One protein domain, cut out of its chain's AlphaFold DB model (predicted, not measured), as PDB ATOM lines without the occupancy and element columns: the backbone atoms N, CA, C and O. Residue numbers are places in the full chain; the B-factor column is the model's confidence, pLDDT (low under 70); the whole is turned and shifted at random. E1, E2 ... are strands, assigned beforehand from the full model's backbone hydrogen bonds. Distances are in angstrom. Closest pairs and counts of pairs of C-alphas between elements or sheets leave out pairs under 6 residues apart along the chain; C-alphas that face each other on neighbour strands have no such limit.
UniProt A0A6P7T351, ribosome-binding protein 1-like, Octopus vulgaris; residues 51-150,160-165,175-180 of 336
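This is residues 51 to 150, 160 to 165 and 175 to 180 of the 336 residues of the protein "ribosome-binding protein 1-like" of Octopus vulgaris (UniProt A0A6P7T351). The chain is wound in flattened, stacked turns: two three-stranded sheets lie face to face as a sandwich, and the chain crosses from one to the other after each strand from E1 to E5. Strands in one sheet run opposite to those in the other, and the long axis follows the strands. The printed part has 112 residues with six named strands, E1 to E6 in chain order, and no named helix; the sheets, E2 E4 E6 and E1 E3 E5, are both parallel. The class is all strand, though named elements hold 45 of the 112 residues. The whole is only just loose, close to compact, with a radius of gyration of the C-alphas of 16.0 A and spans of 47 by 23 by 14 A.

E2, residues 75 to 82, begins at C-alpha 75 (12.514, -20.787, 59.866) and is 23.2 A long. E4, residues 105 to 112, is 23.2 A; E6, residues 135 to 142, is 23.3 A and ends at C-alpha 142 (19.455, -34.403, 39.942). E3, residues 90 to 97, is 23.4 A; E5, residues 120 to 127, is 23.3 A. E1, residues 63 to 67, is 13.2 A.

E4 is the inner strand between E2 and E6, with N 108 and O 77 at 2.8 A and N 138 and O 107 at 2.8 A. E3 is inner between E1 and E5, with N 95 and O 64 at 2.8 A and N 123 and O 92 at 2.8 A. The facing parts of the sheets are 10.7 A centre to centre. The closest C-alphas of E3 and E4, those of Ala 94 and Val 111, are 7.2 A apart. E2 and E5 are apart.

The C-alphas farthest apart, those of Ser 72 and Ser 177, are 48.9 A apart. The links from E1 through E6 are short, with 7 residues each. Residues 151 to 159 and 166 to 174 are cut out, with C-alpha gaps of 33.3 A and 33.2 A. Residues 51 to 62 and residue 69 have pLDDT under 70.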
ATOM      1  N   ALA A  51       4.738 -21.340  60.891       32.41
ATOM      2  CA  ALA A  51       5.708 -22.002  60.030       32.41
ATOM      3  C   ALA A  51       5.523 -21.427  58.619       32.41
ATOM      4  O   ALA A  51       4.503 -21.670  57.968       32.41
ATOM      5  N   TYR A  52       6.444 -20.576  58.178       40.22
ATOM      6  CA  TYR A  52       6.326 -19.922  56.883       40.22
ATOM      7  C   TYR A  52       6.832 -20.872  55.799       40.22
ATOM      8  O   TYR A  52       7.946 -20.758  55.310       40.22
ATOM      9  N   THR A  53       6.004 -21.837  55.405       34.78
ATOM     10  CA  THR A  53       6.307 -22.699  54.262       34.78
ATOM     11  C   THR A  53       6.158 -21.894  52.976       34.78
ATOM     12  O   THR A  53       5.066 -21.808  52.407       34.78
ATOM     13  N   LYS A  54       7.245 -21.314  52.466       44.78
ATOM     14  CA  LYS A  54       7.257 -20.812  51.088       44.78
ATOM     15  C   LYS A  54       7.385 -21.994  50.132       44.78
ATOM     16  O   LYS A  54       8.459 -22.269  49.615       44.78
ATOM     17  N   ASN A  55       6.288 -22.717  49.925       35.66
ATOM     18  CA  ASN A  55       6.251 -23.838  48.998       35.66
ATOM     19  C   ASN A  55       6.315 -23.301  47.563       35.66
ATOM     20  O   ASN A  55       5.328 -22.825  47.011       35.66
ATOM     21  N   THR A  56       7.497 -23.353  46.959       46.00
ATOM     22  CA  THR A  56       7.696 -23.073  45.528       46.00
ATOM     23  C   THR A  56       7.563 -24.357  44.710       46.00
ATOM     24  O   THR A  56       8.327 -24.616  43.790       46.00
ATOM     25  N   SER A  57       6.618 -25.230  45.069       35.59
ATOM     26  CA  SER A  57       6.368 -26.458  44.320       35.59
ATOM     27  C   SER A  57       5.825 -26.133  42.930       35.59
ATOM     28  O   SER A  57       4.726 -25.602  42.817       35.59
ATOM     29  N   GLY A  58       6.564 -26.518  41.887       39.38
ATOM     30  CA  GLY A  58       6.064 -26.500  40.508       39.38
ATOM     31  C   GLY A  58       6.406 -25.249  39.708       39.38
ATOM     32  O   GLY A  58       5.664 -24.909  38.791       39.38
ATOM     33  N   ILE A  59       7.504 -24.561  40.032       43.12
ATOM     34  CA  ILE A  59       7.993 -23.500  39.154       43.12
ATOM     35  C   ILE A  59       8.856 -24.138  38.063       43.12
ATOM     36  O   ILE A  59       9.962 -24.601  38.340       43.12
ATOM     37  N   ASP A  60       8.337 -24.126  36.839       52.47
ATOM     38  CA  ASP A  60       9.070 -24.343  35.586       52.47
ATOM     39  C   ASP A  60       9.953 -23.101  35.329       52.47
ATOM     40  O   ASP A  60       9.725 -22.294  34.430       52.47
ATOM     41  N   ALA A  61      10.855 -22.813  36.275       54.72
ATOM     42  CA  ALA A  61      11.711 -21.640  36.247       54.72
ATOM     43  C   ALA A  61      13.173 -22.056  36.232       54.72
ATOM     44  O   ALA A  61      13.733 -22.452  37.253       54.72
ATOM     45  N   THR A  62      13.810 -21.753  35.108       66.94
ATOM     46  CA  THR A  62      15.262 -21.713  34.910       66.94
ATOM     47  C   THR A  62      15.998 -20.868  35.959       66.94
ATOM     48  O   THR A  62      17.211 -20.972  36.115       66.94
ATOM     49  N   LYS A  63      15.308 -20.006  36.733       75.06
ATOM     50  CA  LYS A  63      15.897 -19.221  37.836       75.06
ATOM     51  C   LYS A  63      14.975 -19.125  39.056       75.06
ATOM     52  O   LYS A  63      13.985 -18.398  39.033       75.06
ATOM     53  N   LEU A  64      15.367 -19.747  40.166       78.50
ATOM     54  CA  LEU A  64      14.753 -19.594  41.485       78.50
ATOM     55  C   LEU A  64      15.701 -18.866  42.445       78.50
ATOM     56  O   LEU A  64      16.857 -19.249  42.619       78.50
ATOM     57  N   LYS A  65      15.192 -17.837  43.127       79.62
ATOM     58  CA  LYS A  65      15.871 -17.210  44.264       79.62
ATOM     59  C   LYS A  65      14.920 -17.106  45.451       79.62
ATOM     60  O   LYS A  65      13.928 -16.382  45.392       79.62
ATOM     61  N   VAL A  66      15.254 -17.793  46.533       77.62
ATOM     62  CA  VAL A  66      14.621 -17.673  47.845       77.62
ATOM     63  C   VAL A  66      15.643 -17.037  48.776       77.62
ATOM     64  O   VAL A  66      16.781 -17.487  48.849       77.62
ATOM     65  N   ALA A  67      15.263 -15.933  49.407       75.19
ATOM     66  CA  ALA A  67      16.074 -15.257  50.404       75.19
ATOM     67  C   ALA A  67      15.133 -14.756  51.496       75.19
ATOM     68  O   ALA A  67      14.225 -13.976  51.191       75.19
ATOM     69  N   GLU A  68      15.347 -15.212  52.718       71.12
ATOM     70  CA  GLU A  68      14.650 -14.753  53.916       71.12
ATOM     71  C   GLU A  68      15.638 -13.992  54.818       71.12
ATOM     72  O   GLU A  68      16.855 -14.022  54.616       71.12
ATOM     73  N   GLY A  69      15.096 -13.176  55.724       68.62
ATOM     74  CA  GLY A  69      15.890 -12.396  56.677       68.62
ATOM     75  C   GLY A  69      16.304 -13.230  57.887       68.62
ATOM     76  O   GLY A  69      16.400 -14.438  57.800       68.62
ATOM     77  N   SER A  70      16.521 -12.585  59.030       74.25
ATOM     78  CA  SER A  70      16.593 -13.263  60.332       74.25
ATOM     79  C   SER A  70      15.213 -13.214  60.994       74.25
ATOM     80  O   SER A  70      14.866 -12.157  61.545       74.25
ATOM     81  N   PRO A  71      14.368 -14.254  60.878       73.31
ATOM     82  CA  PRO A  71      13.095 -14.293  61.585       73.31
ATOM     83  C   PRO A  71      13.316 -14.432  63.098       73.31
ATOM     84  O   PRO A  71      14.374 -14.844  63.559       73.31
ATOM     85  N   SER A  72      12.320 -14.011  63.877       72.50
ATOM     86  CA  SER A  72      12.379 -14.035  65.346       72.50
ATOM     87  C   SER A  72      11.857 -15.332  65.960       72.50
ATOM     88  O   SER A  72      11.576 -15.324  67.148       72.50
ATOM     89  N   ASP A  73      11.600 -16.342  65.133       77.06
ATOM     90  CA  ASP A  73      11.100 -17.666  65.499       77.06
ATOM     91  C   ASP A  73      11.678 -18.662  64.460       77.06
ATOM     92  O   ASP A  73      12.367 -18.247  63.516       77.06
ATOM     93  N   LYS A  74      11.318 -19.945  64.566       79.06
ATOM     94  CA  LYS A  74      11.663 -21.012  63.606       79.06
ATOM     95  C   LYS A  74      11.506 -20.635  62.124       79.06
ATOM     96  O   LYS A  74      10.441 -20.183  61.684       79.06
ATOM     97  N   ALA A  75      12.521 -20.951  61.319       78.50
ATOM     98  CA  ALA A  75      12.514 -20.787  59.866       78.50
ATOM     99  C   ALA A  75      12.382 -22.134  59.136       78.50
ATOM    100  O   ALA A  75      13.086 -23.095  59.432       78.50
ATOM    101  N   VAL A  76      11.491 -22.216  58.141       82.50
ATOM    102  CA  VAL A  76      11.364 -23.408  57.284       82.50
ATOM    103  C   VAL A  76      11.284 -22.997  55.819       82.50
ATOM    104  O   VAL A  76      10.249 -22.516  55.358       82.50
ATOM    105  N   ILE A  77      12.341 -23.249  55.046       80.12
ATOM    106  CA  ILE A  77      12.348 -23.025  53.598       80.12
ATOM    107  C   ILE A  77      12.211 -24.350  52.851       80.12
ATOM    108  O   ILE A  77      12.950 -25.305  53.067       80.12
ATOM    109  N   THR A  78      11.305 -24.385  51.870       80.19
ATOM    110  CA  THR A  78      11.253 -25.454  50.866       80.19
ATOM    111  C   THR A  78      11.319 -24.873  49.455       80.19
ATOM    112  O   THR A  78      10.377 -24.248  48.969       80.19
ATOM    113  N   ALA A  79      12.431 -25.109  48.768       80.50
ATOM    114  CA  ALA A  79      12.653 -24.704  47.388       80.50
ATOM    115  C   ALA A  79      12.638 -25.924  46.466       80.50
ATOM    116  O   ALA A  79      13.404 -26.867  46.671       80.50
ATOM    117  N   LYS A  80      11.789 -25.915  45.433       82.25
ATOM    118  CA  LYS A  80      11.750 -26.991  44.440       82.25
ATOM    119  C   LYS A  80      11.741 -26.424  43.027       82.25
ATOM    120  O   LYS A  80      10.792 -25.757  42.641       82.25
ATOM    121  N   VAL A  81      12.762 -26.764  42.252       79.06
ATOM    122  CA  VAL A  81      12.811 -26.523  40.809       79.06
ATOM    123  C   VAL A  81      12.797 -27.872  40.112       79.06
ATOM    124  O   VAL A  81      13.491 -28.800  40.534       79.06
ATOM    125  N   ALA A  82      11.939 -28.001  39.112       79.50
ATOM    126  CA  ALA A  82      11.893 -29.162  38.246       79.50
ATOM    127  C   ALA A  82      11.596 -28.670  36.836       79.50
ATOM    128  O   ALA A  82      10.545 -28.065  36.644       79.50
ATOM    129  N   GLU A  83      12.501 -28.933  35.906       77.06
ATOM    130  CA  GLU A  83      12.289 -28.699  34.479       77.06
ATOM    131  C   GLU A  83      12.131 -30.046  33.768       77.06
ATOM    132  O   GLU A  83      12.626 -31.078  34.237       77.06
ATOM    133  N   GLY A  84      11.358 -30.053  32.683       76.06
ATOM    134  CA  GLY A  84      11.167 -31.236  31.849       76.06
ATOM    135  C   GLY A  84      12.398 -31.567  31.000       76.06
ATOM    136  O   GLY A  84      13.526 -31.250  31.351       76.06
ATOM    137  N   SER A  85      12.158 -32.222  29.867       79.62
ATOM    138  CA  SER A  85      13.141 -32.404  28.794       79.62
ATOM    139  C   SER A  85      12.873 -31.354  27.713       79.62
ATOM    140  O   SER A  85      12.031 -31.615  26.845       79.62
ATOM    141  N   PRO A  86      13.457 -30.146  27.792       77.50
ATOM    142  CA  PRO A  86      13.309 -29.165  26.725       77.50
ATOM    143  C   PRO A  86      13.996 -29.655  25.445       77.50
ATOM    144  O   PRO A  86      14.836 -30.552  25.468       77.50
ATOM    145  N   SER A  87      13.575 -29.103  24.304       77.94
ATOM    146  CA  SER A  87      14.129 -29.484  23.003       77.94
ATOM    147  C   SER A  87      15.496 -28.880  22.715       77.94
ATOM    148  O   SER A  87      16.134 -29.373  21.796       77.94
ATOM    149  N   ASP A  88      15.877 -27.854  23.474       80.56
ATOM    150  CA  ASP A  88      17.041 -26.988  23.277       80.56
ATOM    151  C   ASP A  88      17.848 -26.960  24.598       80.56
ATOM    152  O   ASP A  88      17.487 -27.665  25.553       80.56
ATOM    153  N   GLU A  89      18.871 -26.107  24.695       82.69
ATOM    154  CA  GLU A  89      19.709 -25.984  25.890       82.69
ATOM    155  C   GLU A  89      18.901 -25.618  27.142       82.69
ATOM    156  O   GLU A  89      17.993 -24.773  27.134       82.69
ATOM    157  N   ALA A  90      19.293 -26.209  28.264       81.81
ATOM    158  CA  ALA A  90      18.620 -26.049  29.537       81.81
ATOM    159  C   ALA A  90      19.568 -25.503  30.606       81.81
ATOM    160  O   ALA A  90      20.743 -25.853  30.707       81.81
ATOM    161  N   ALA A  91      19.064 -24.553  31.395       85.62
ATOM    162  CA  ALA A  91      19.871 -23.883  32.403       85.62
ATOM    163  C   ALA A  91      19.050 -23.563  33.650       85.62
ATOM    164  O   ALA A  91      18.307 -22.575  33.687       85.62
ATOM    165  N   ILE A  92      19.254 -24.333  34.717       83.19
ATOM    166  CA  ILE A  92      18.597 -24.121  36.003       83.19
ATOM    167  C   ILE A  92      19.549 -23.459  36.998       83.19
ATOM    168  O   ILE A  92      20.602 -23.971  37.355       83.19
ATOM    169  N   THR A  93      19.142 -22.321  37.556       84.81
ATOM    170  CA  THR A  93      19.802 -21.691  38.702       84.81
ATOM    171  C   THR A  93      18.857 -21.619  39.895       84.81
ATOM    172  O   THR A  93      17.914 -20.833  39.888       84.81
ATOM    173  N   ALA A  94      19.151 -22.341  40.973       84.81
ATOM    174  CA  ALA A  94      18.436 -22.241  42.242       84.81
ATOM    175  C   ALA A  94      19.347 -21.670  43.335       84.81
ATOM    176  O   ALA A  94      20.431 -22.183  43.595       84.81
ATOM    177  N   LYS A  95      18.904 -20.599  43.997       85.62
ATOM    178  CA  LYS A  95      19.597 -19.993  45.140       85.62
ATOM    179  C   LYS A  95      18.649 -19.906  46.322       85.62
ATOM    180  O   LYS A  95      17.613 -19.254  46.214       85.62
ATOM    181  N   VAL A  96      19.024 -20.517  47.432       84.25
ATOM    182  CA  VAL A  96      18.313 -20.451  48.706       84.25
ATOM    183  C   VAL A  96      19.244 -19.834  49.736       84.25
ATOM    184  O   VAL A  96      20.392 -20.253  49.848       84.25
ATOM    185  N   ALA A  97      18.767 -18.807  50.425       83.00
ATOM    186  CA  ALA A  97      19.473 -18.154  51.511       83.00
ATOM    187  C   ALA A  97      18.515 -17.927  52.685       83.00
ATOM    188  O   ALA A  97      17.456 -17.330  52.489       83.00
ATOM    189  N   GLU A  98      18.897 -18.367  53.874       82.88
ATOM    190  CA  GLU A  98      18.249 -18.007  55.140       82.88
ATOM    191  C   GLU A  98      19.203 -17.127  55.951       82.88
ATOM    192  O   GLU A  98      20.426 -17.237  55.816       82.88
ATOM    193  N   GLY A  99      18.655 -16.216  56.757       78.31
ATOM    194  CA  GLY A  99      19.447 -15.490  57.739       78.31
ATOM    195  C   GLY A  99      19.760 -16.351  58.964       78.31
ATOM    196  O   GLY A  99      19.823 -17.572  58.903       78.31
ATOM    197  N   SER A 100      19.976 -15.680  60.086       85.25
ATOM    198  CA  SER A 100      20.126 -16.305  61.403       85.25
ATOM    199  C   SER A 100      18.795 -16.203  62.147       85.25
ATOM    200  O   SER A 100      18.529 -15.110  62.669       85.25
ATOM    201  N   PRO A 101      17.922 -17.224  62.140       81.31
ATOM    202  CA  PRO A 101      16.736 -17.221  62.989       81.31
ATOM    203  C   PRO A 101      17.130 -17.305  64.472       81.31
ATOM    204  O   PRO A 101      18.255 -17.675  64.813       81.31
ATOM    205  N   SER A 102      16.216 -16.918  65.362       81.88
ATOM    206  CA  SER A 102      16.440 -17.023  66.813       81.88
ATOM    207  C   SER A 102      16.201 -18.412  67.392       81.88
ATOM    208  O   SER A 102      16.510 -18.594  68.559       81.88
ATOM    209  N   ASP A 103      15.619 -19.315  66.606       86.31
ATOM    210  CA  ASP A 103      15.298 -20.689  66.995       86.31
ATOM    211  C   ASP A 103      15.898 -21.607  65.907       86.31
ATOM    212  O   ASP A 103      16.958 -21.289  65.355       86.31
ATOM    213  N   GLU A 104      15.196 -22.669  65.497       85.38
ATOM    214  CA  GLU A 104      15.694 -23.622  64.504       85.38
ATOM    215  C   GLU A 104      15.527 -23.132  63.057       85.38
ATOM    216  O   GLU A 104      14.554 -22.445  62.704       85.38
ATOM    217  N   ALA A 105      16.409 -23.590  62.171       85.12
ATOM    218  CA  ALA A 105      16.231 -23.468  60.730       85.12
ATOM    219  C   ALA A 105      16.205 -24.827  60.026       85.12
ATOM    220  O   ALA A 105      16.974 -25.743  60.293       85.12
ATOM    221  N   VAL A 106      15.275 -24.951  59.077       87.75
ATOM    222  CA  VAL A 106      15.172 -26.119  58.203       87.75
ATOM    223  C   VAL A 106      15.102 -25.663  56.756       87.75
ATOM    224  O   VAL A 106      14.107 -25.072  56.324       87.75
ATOM    225  N   ILE A 107      16.117 -26.002  55.966       87.25
ATOM    226  CA  ILE A 107      16.157 -25.723  54.533       87.25
ATOM    227  C   ILE A 107      16.101 -27.024  53.741       87.25
ATOM    228  O   ILE A 107      16.981 -27.875  53.806       87.25
ATOM    229  N   THR A 108      15.085 -27.158  52.894       87.25
ATOM    230  CA  THR A 108      15.019 -28.209  51.876       87.25
ATOM    231  C   THR A 108      15.081 -27.591  50.486       87.25
ATOM    232  O   THR A 108      14.169 -26.875  50.077       87.25
ATOM    233  N   ALA A 109      16.125 -27.907  49.722       87.62
ATOM    234  CA  ALA A 109      16.286 -27.487  48.336       87.62
ATOM    235  C   ALA A 109      16.358 -28.707  47.412       87.62
ATOM    236  O   ALA A 109      17.200 -29.590  47.579       87.62
ATOM    237  N   LYS A 110      15.484 -28.755  46.406       88.56
ATOM    238  CA  LYS A 110      15.489 -29.792  45.376       88.56
ATOM    239  C   LYS A 110      15.523 -29.158  43.994       88.56
ATOM    240  O   LYS A 110      14.606 -28.426  43.638       88.56
ATOM    241  N   VAL A 111      16.536 -29.499  43.215       86.81
ATOM    242  CA  VAL A 111      16.648 -29.157  41.799       86.81
ATOM    243  C   VAL A 111      16.636 -30.451  41.005       86.81
ATOM    244  O   VAL A 111      17.308 -31.414  41.377       86.81
ATOM    245  N   ALA A 112      15.800 -30.499  39.979       86.19
ATOM    246  CA  ALA A 112      15.725 -31.614  39.059       86.19
ATOM    247  C   ALA A 112      15.623 -31.085  37.631       86.19
ATOM    248  O   ALA A 112      14.831 -30.182  37.375       86.19
ATOM    249  N   GLU A 113      16.370 -31.684  36.726       85.31
ATOM    250  CA  GLU A 113      16.268 -31.431  35.297       85.31
ATOM    251  C   GLU A 113      16.012 -32.748  34.575       85.31
ATOM    252  O   GLU A 113      16.428 -33.814  35.044       85.31
ATOM    253  N   GLY A 114      15.251 -32.684  33.485       83.00
ATOM    254  CA  GLY A 114      15.054 -33.820  32.605       83.00
ATOM    255  C   GLY A 114      16.292 -34.100  31.761       83.00
ATOM    256  O   GLY A 114      17.430 -33.929  32.179       83.00
ATOM    257  N   SER A 115      16.048 -34.611  30.569       88.12
ATOM    258  CA  SER A 115      17.068 -34.947  29.576       88.12
ATOM    259  C   SER A 115      16.848 -34.034  28.377       88.12
ATOM    260  O   SER A 115      15.971 -34.374  27.572       88.12
ATOM    261  N   PRO A 116      17.474 -32.846  28.331       85.81
ATOM    262  CA  PRO A 116      17.357 -31.952  27.185       85.81
ATOM    263  C   PRO A 116      18.022 -32.562  25.947       85.81
ATOM    264  O   PRO A 116      18.808 -33.505  26.059       85.81
ATOM    265  N   SER A 117      17.657 -32.068  24.760       85.75
ATOM    266  CA  SER A 117      18.293 -32.550  23.526       85.75
ATOM    267  C   SER A 117      19.739 -32.090  23.403       85.75
ATOM    268  O   SER A 117      20.507 -32.850  22.837       85.75
ATOM    269  N   ASP A 118      20.073 -30.916  23.936       89.50
ATOM    270  CA  ASP A 118      21.387 -30.276  23.814       89.50
ATOM    271  C   ASP A 118      22.039 -30.204  25.217       89.50
ATOM    272  O   ASP A 118      21.836 -31.114  26.031       89.50
ATOM    273  N   GLU A 119      22.775 -29.137  25.541       89.31
ATOM    274  CA  GLU A 119      23.490 -29.001  26.812       89.31
ATOM    275  C   GLU A 119      22.583 -28.694  28.015       89.31
ATOM    276  O   GLU A 119      21.566 -27.990  27.929       89.31
ATOM    277  N   ALA A 120      23.021 -29.153  29.187       89.12
ATOM    278  CA  ALA A 120      22.364 -28.928  30.468       89.12
ATOM    279  C   ALA A 120      23.311 -28.281  31.487       89.12
ATOM    280  O   ALA A 120      24.451 -28.706  31.693       89.12
ATOM    281  N   VAL A 121      22.835 -27.231  32.164       91.88
ATOM    282  CA  VAL A 121      23.604 -26.539  33.207       91.88
ATOM    283  C   VAL A 121      22.768 -26.312  34.459       91.88
ATOM    284  O   VAL A 121      21.925 -25.411  34.519       91.88
ATOM    285  N   ILE A 122      23.108 -27.016  35.538       92.12
ATOM    286  CA  ILE A 122      22.490 -26.825  36.850       92.12
ATOM    287  C   ILE A 122      23.436 -26.107  37.810       92.12
ATOM    288  O   ILE A 122      24.518 -26.573  38.151       92.12
ATOM    289  N   THR A 123      22.982 -24.987  38.367       93.56
ATOM    290  CA  THR A 123      23.616 -24.319  39.507       93.56
ATOM    291  C   THR A 123      22.666 -24.269  40.698       93.56
ATOM    292  O   THR A 123      21.694 -23.514  40.701       93.56
ATOM    293  N   ALA A 124      22.981 -25.004  41.762       92.88
ATOM    294  CA  ALA A 124      22.241 -24.986  43.018       92.88
ATOM    295  C   ALA A 124      23.115 -24.451  44.157       92.88
ATOM    296  O   ALA A 124      24.194 -24.974  44.429       92.88
ATOM    297  N   LYS A 125      22.639 -23.417  44.851       94.31
ATOM    298  CA  LYS A 125      23.303 -22.870  46.034       94.31
ATOM    299  C   LYS A 125      22.340 -22.782  47.204       94.31
ATOM    300  O   LYS A 125      21.295 -22.146  47.082       94.31
ATOM    301  N   VAL A 126      22.736 -23.355  48.331       93.06
ATOM    302  CA  VAL A 126      22.053 -23.222  49.614       93.06
ATOM    303  C   VAL A 126      23.015 -22.572  50.597       93.06
ATOM    304  O   VAL A 126      24.170 -22.982  50.696       93.06
ATOM    305  N   ALA A 127      22.555 -21.518  51.255       91.38
ATOM    306  CA  ALA A 127      23.286 -20.837  52.305       91.38
ATOM    307  C   ALA A 127      22.369 -20.630  53.507       91.38
ATOM    308  O   ALA A 127      21.256 -20.131  53.350       91.38
ATOM    309  N   GLU A 128      22.855 -20.967  54.686       90.19
ATOM    310  CA  GLU A 128      22.186 -20.692  55.951       90.19
ATOM    311  C   GLU A 128      23.085 -19.823  56.826       90.19
ATOM    312  O   GLU A 128      24.316 -19.891  56.732       90.19
ATOM    313  N   GLY A 129      22.470 -18.947  57.619       85.56
ATOM    314  CA  GLY A 129      23.174 -18.217  58.658       85.56
ATOM    315  C   GLY A 129      23.539 -19.118  59.837       85.56
ATOM    316  O   GLY A 129      23.618 -20.333  59.731       85.56
ATOM    317  N   SER A 130      23.776 -18.479  60.972       90.19
ATOM    318  CA  SER A 130      23.937 -19.138  62.268       90.19
ATOM    319  C   SER A 130      22.610 -19.050  63.023       90.19
ATOM    320  O   SER A 130      22.353 -17.964  63.560       90.19
ATOM    321  N   PRO A 131      21.730 -20.066  63.002       86.81
ATOM    322  CA  PRO A 131      20.571 -20.087  63.889       86.81
ATOM    323  C   PRO A 131      21.022 -20.159  65.353       86.81
ATOM    324  O   PRO A 131      22.182 -20.457  65.641       86.81
ATOM    325  N   SER A 132      20.134 -19.790  66.279       87.25
ATOM    326  CA  SER A 132      20.489 -19.847  67.705       87.25
ATOM    327  C   SER A 132      20.323 -21.242  68.292       87.25
ATOM    328  O   SER A 132      21.020 -21.505  69.254       87.25
ATOM    329  N   ASP A 133      19.497 -22.092  67.682       90.56
ATOM    330  CA  ASP A 133      19.316 -23.493  68.072       90.56
ATOM    331  C   ASP A 133      19.845 -24.376  66.915       90.56
ATOM    332  O   ASP A 133      20.935 -24.107  66.397       90.56
ATOM    333  N   GLU A 134      19.070 -25.357  66.439       90.31
ATOM    334  CA  GLU A 134      19.502 -26.330  65.430       90.31
ATOM    335  C   GLU A 134      19.350 -25.860  63.974       90.31
ATOM    336  O   GLU A 134      18.415 -25.142  63.590       90.31
ATOM    337  N   ALA A 135      20.230 -26.377  63.121       91.44
ATOM    338  CA  ALA A 135      20.218 -26.176  61.678       91.44
ATOM    339  C   ALA A 135      20.100 -27.507  60.925       91.44
ATOM    340  O   ALA A 135      20.832 -28.467  61.166       91.44
ATOM    341  N   VAL A 136      19.177 -27.576  59.962       94.00
ATOM    342  CA  VAL A 136      19.023 -28.752  59.097       94.00
ATOM    343  C   VAL A 136      18.931 -28.350  57.634       94.00
ATOM    344  O   VAL A 136      17.896 -27.868  57.160       94.00
ATOM    345  N   ILE A 137      19.963 -28.694  56.861       95.81
ATOM    346  CA  ILE A 137      20.003 -28.475  55.416       95.81
ATOM    347  C   ILE A 137      19.911 -29.797  54.659       95.81
ATOM    348  O   ILE A 137      20.768 -30.673  54.732       95.81
ATOM    349  N   THR A 138      18.898 -29.918  53.802       95.81
ATOM    350  CA  THR A 138      18.810 -30.975  52.791       95.81
ATOM    351  C   THR A 138      18.840 -30.380  51.390       95.81
ATOM    352  O   THR A 138      17.876 -29.758  50.943       95.81
ATOM    353  N   ALA A 139      19.915 -30.643  50.648       95.38
ATOM    354  CA  ALA A 139      20.071 -30.241  49.254       95.38
ATOM    355  C   ALA A 139      20.133 -31.467  48.333       95.38
ATOM    356  O   ALA A 139      20.949 -32.375  48.518       95.38
ATOM    357  N   LYS A 140      19.278 -31.497  47.308       96.50
ATOM    358  CA  LYS A 140      19.297 -32.525  46.266       96.50
ATOM    359  C   LYS A 140      19.320 -31.887  44.884       96.50
ATOM    360  O   LYS A 140      18.396 -31.160  44.538       96.50
ATOM    361  N   VAL A 141      20.316 -32.248  44.088       95.44
ATOM    362  CA  VAL A 141      20.410 -31.925  42.665       95.44
ATOM    363  C   VAL A 141      20.377 -33.227  41.880       95.44
ATOM    364  O   VAL A 141      21.031 -34.198  42.265       95.44
ATOM    365  N   ALA A 142      19.549 -33.272  40.845       93.12
ATOM    366  CA  ALA A 142      19.455 -34.403  39.942       93.12
ATOM    367  C   ALA A 142      19.334 -33.906  38.505       93.12
ATOM    368  O   ALA A 142      18.485 -33.062  38.234       93.12
ATOM    369  N   GLU A 143      20.121 -34.474  37.613       91.94
ATOM    370  CA  GLU A 143      20.042 -34.231  36.177       91.94
ATOM    371  C   GLU A 143      19.762 -35.545  35.453       91.94
ATOM    372  O   GLU A 143      20.138 -36.622  35.936       91.94
ATOM    373  N   GLY A 144      19.036 -35.474  34.338       88.19
ATOM    374  CA  GLY A 144      18.880 -36.600  33.433       88.19
ATOM    375  C   GLY A 144      20.143 -36.846  32.604       88.19
ATOM    376  O   GLY A 144      21.247 -36.499  32.999       88.19
ATOM    377  N   SER A 145      19.964 -37.500  31.460       91.62
ATOM    378  CA  SER A 145      20.999 -37.690  30.442       91.62
ATOM    379  C   SER A 145      20.759 -36.709  29.290       91.62
ATOM    380  O   SER A 145      19.917 -37.035  28.450       91.62
ATOM    381  N   PRO A 146      21.391 -35.525  29.245       89.19
ATOM    382  CA  PRO A 146      21.345 -34.685  28.045       89.19
ATOM    383  C   PRO A 146      22.001 -35.407  26.858       89.19
ATOM    384  O   PRO A 146      22.767 -36.355  27.064       89.19
ATOM    385  N   SER A 147      21.676 -35.018  25.619       89.88
ATOM    386  CA  SER A 147      22.360 -35.635  24.471       89.88
ATOM    387  C   SER A 147      23.774 -35.106  24.283       89.88
ATOM    388  O   SER A 147      24.571 -35.877  23.770       89.88
ATOM    389  N   ASP A 148      24.079 -33.891  24.734       92.75
ATOM    390  CA  ASP A 148      25.406 -33.277  24.600       92.75
ATOM    391  C   ASP A 148      26.059 -33.197  25.997       92.75
ATOM    392  O   ASP A 148      26.075 -34.211  26.704       92.75
ATOM    393  N   GLU A 149      26.578 -32.043  26.431       92.75
ATOM    394  CA  GLU A 149      27.270 -31.900  27.718       92.75
ATOM    395  C   GLU A 149      26.357 -31.605  28.922       92.75
ATOM    396  O   GLU A 149      25.326 -30.930  28.839       92.75
ATOM    397  N   ALA A 150      26.810 -32.047  30.096       93.88
ATOM    398  CA  ALA A 150      26.180 -31.817  31.392       93.88
ATOM    399  C   ALA A 150      27.128 -31.103  32.365       93.88
ATOM    400  O   ALA A 150      28.276 -31.511  32.577       93.88
ATOM    401  N   SER A 160      27.667 -21.262  61.858       92.50
ATOM    402  CA  SER A 160      27.839 -21.937  63.147       92.50
ATOM    403  C   SER A 160      26.526 -21.824  63.924       92.50
ATOM    404  O   SER A 160      26.305 -20.727  64.454       92.50
ATOM    405  N   PRO A 161      25.636 -22.829  63.937       89.44
ATOM    406  CA  PRO A 161      24.509 -22.836  64.868       89.44
ATOM    407  C   PRO A 161      25.017 -22.919  66.315       89.44
ATOM    408  O   PRO A 161      26.191 -23.233  66.532       89.44
ATOM    409  N   SER A 162      24.185 -22.564  67.301       89.69
ATOM    410  CA  SER A 162      24.637 -22.687  68.698       89.69
ATOM    411  C   SER A 162      24.507 -24.106  69.224       89.69
ATOM    412  O   SER A 162      25.313 -24.432  70.080       89.69
ATOM    413  N   ASP A 163      23.594 -24.911  68.687       92.56
ATOM    414  CA  ASP A 163      23.400 -26.302  69.101       92.56
ATOM    415  C   ASP A 163      23.908 -27.210  67.961       92.56
ATOM    416  O   ASP A 163      25.081 -27.096  67.590       92.56
ATOM    417  N   GLU A 164      23.056 -28.035  67.342       92.25
ATOM    418  CA  GLU A 164      23.466 -29.003  66.319       92.25
ATOM    419  C   GLU A 164      23.314 -28.529  64.863       92.25
ATOM    420  O   GLU A 164      22.404 -27.779  64.486       92.25
ATOM    421  N   ALA A 165      24.174 -29.076  64.004       93.94
ATOM    422  CA  ALA A 165      24.167 -28.881  62.559       93.94
ATOM    423  C   ALA A 165      24.021 -30.210  61.806       93.94
ATOM    424  O   ALA A 165      24.767 -31.171  62.017       93.94
ATOM    425  N   SER A 175      23.836 -40.146  32.382       93.00
ATOM    426  CA  SER A 175      24.924 -40.453  31.449       93.00
ATOM    427  C   SER A 175      24.713 -39.584  30.212       93.00
ATOM    428  O   SER A 175      23.859 -39.974  29.407       93.00
ATOM    429  N   PRO A 176      25.340 -38.399  30.117       91.12
ATOM    430  CA  PRO A 176      25.270 -37.579  28.909       91.12
ATOM    431  C   PRO A 176      25.959 -38.288  27.735       91.12
ATOM    432  O   PRO A 176      26.739 -39.220  27.966       91.12
ATOM    433  N   SER A 177      25.665 -37.916  26.483       91.75
ATOM    434  CA  SER A 177      26.397 -38.551  25.374       91.75
ATOM    435  C   SER A 177      27.816 -38.022  25.253       91.75
ATOM    436  O   SER A 177      28.655 -38.823  24.866       91.75
ATOM    437  N   ASP A 178      28.096 -36.780  25.642       93.69
ATOM    438  CA  ASP A 178      29.426 -36.183  25.486       93.69
ATOM    439  C   ASP A 178      30.128 -36.099  26.853       93.69
ATOM    440  O   ASP A 178      30.441 -37.143  27.438       93.69
ATOM    441  N   GLU A 179      30.378 -34.901  27.392       94.00
ATOM    442  CA  GLU A 179      31.054 -34.715  28.679       94.00
ATOM    443  C   GLU A 179      30.131 -34.435  29.873       94.00
ATOM    444  O   GLU A 179      29.100 -33.770  29.780       94.00
ATOM    445  N   ALA A 180      30.590 -34.875  31.044       95.50
ATOM    446  CA  ALA A 180      29.977 -34.644  32.343       95.50
ATOM    447  C   ALA A 180      30.940 -33.916  33.288       95.50
ATOM    448  O   ALA A 180      32.098 -34.316  33.475       95.50
TER     449      ALA A 180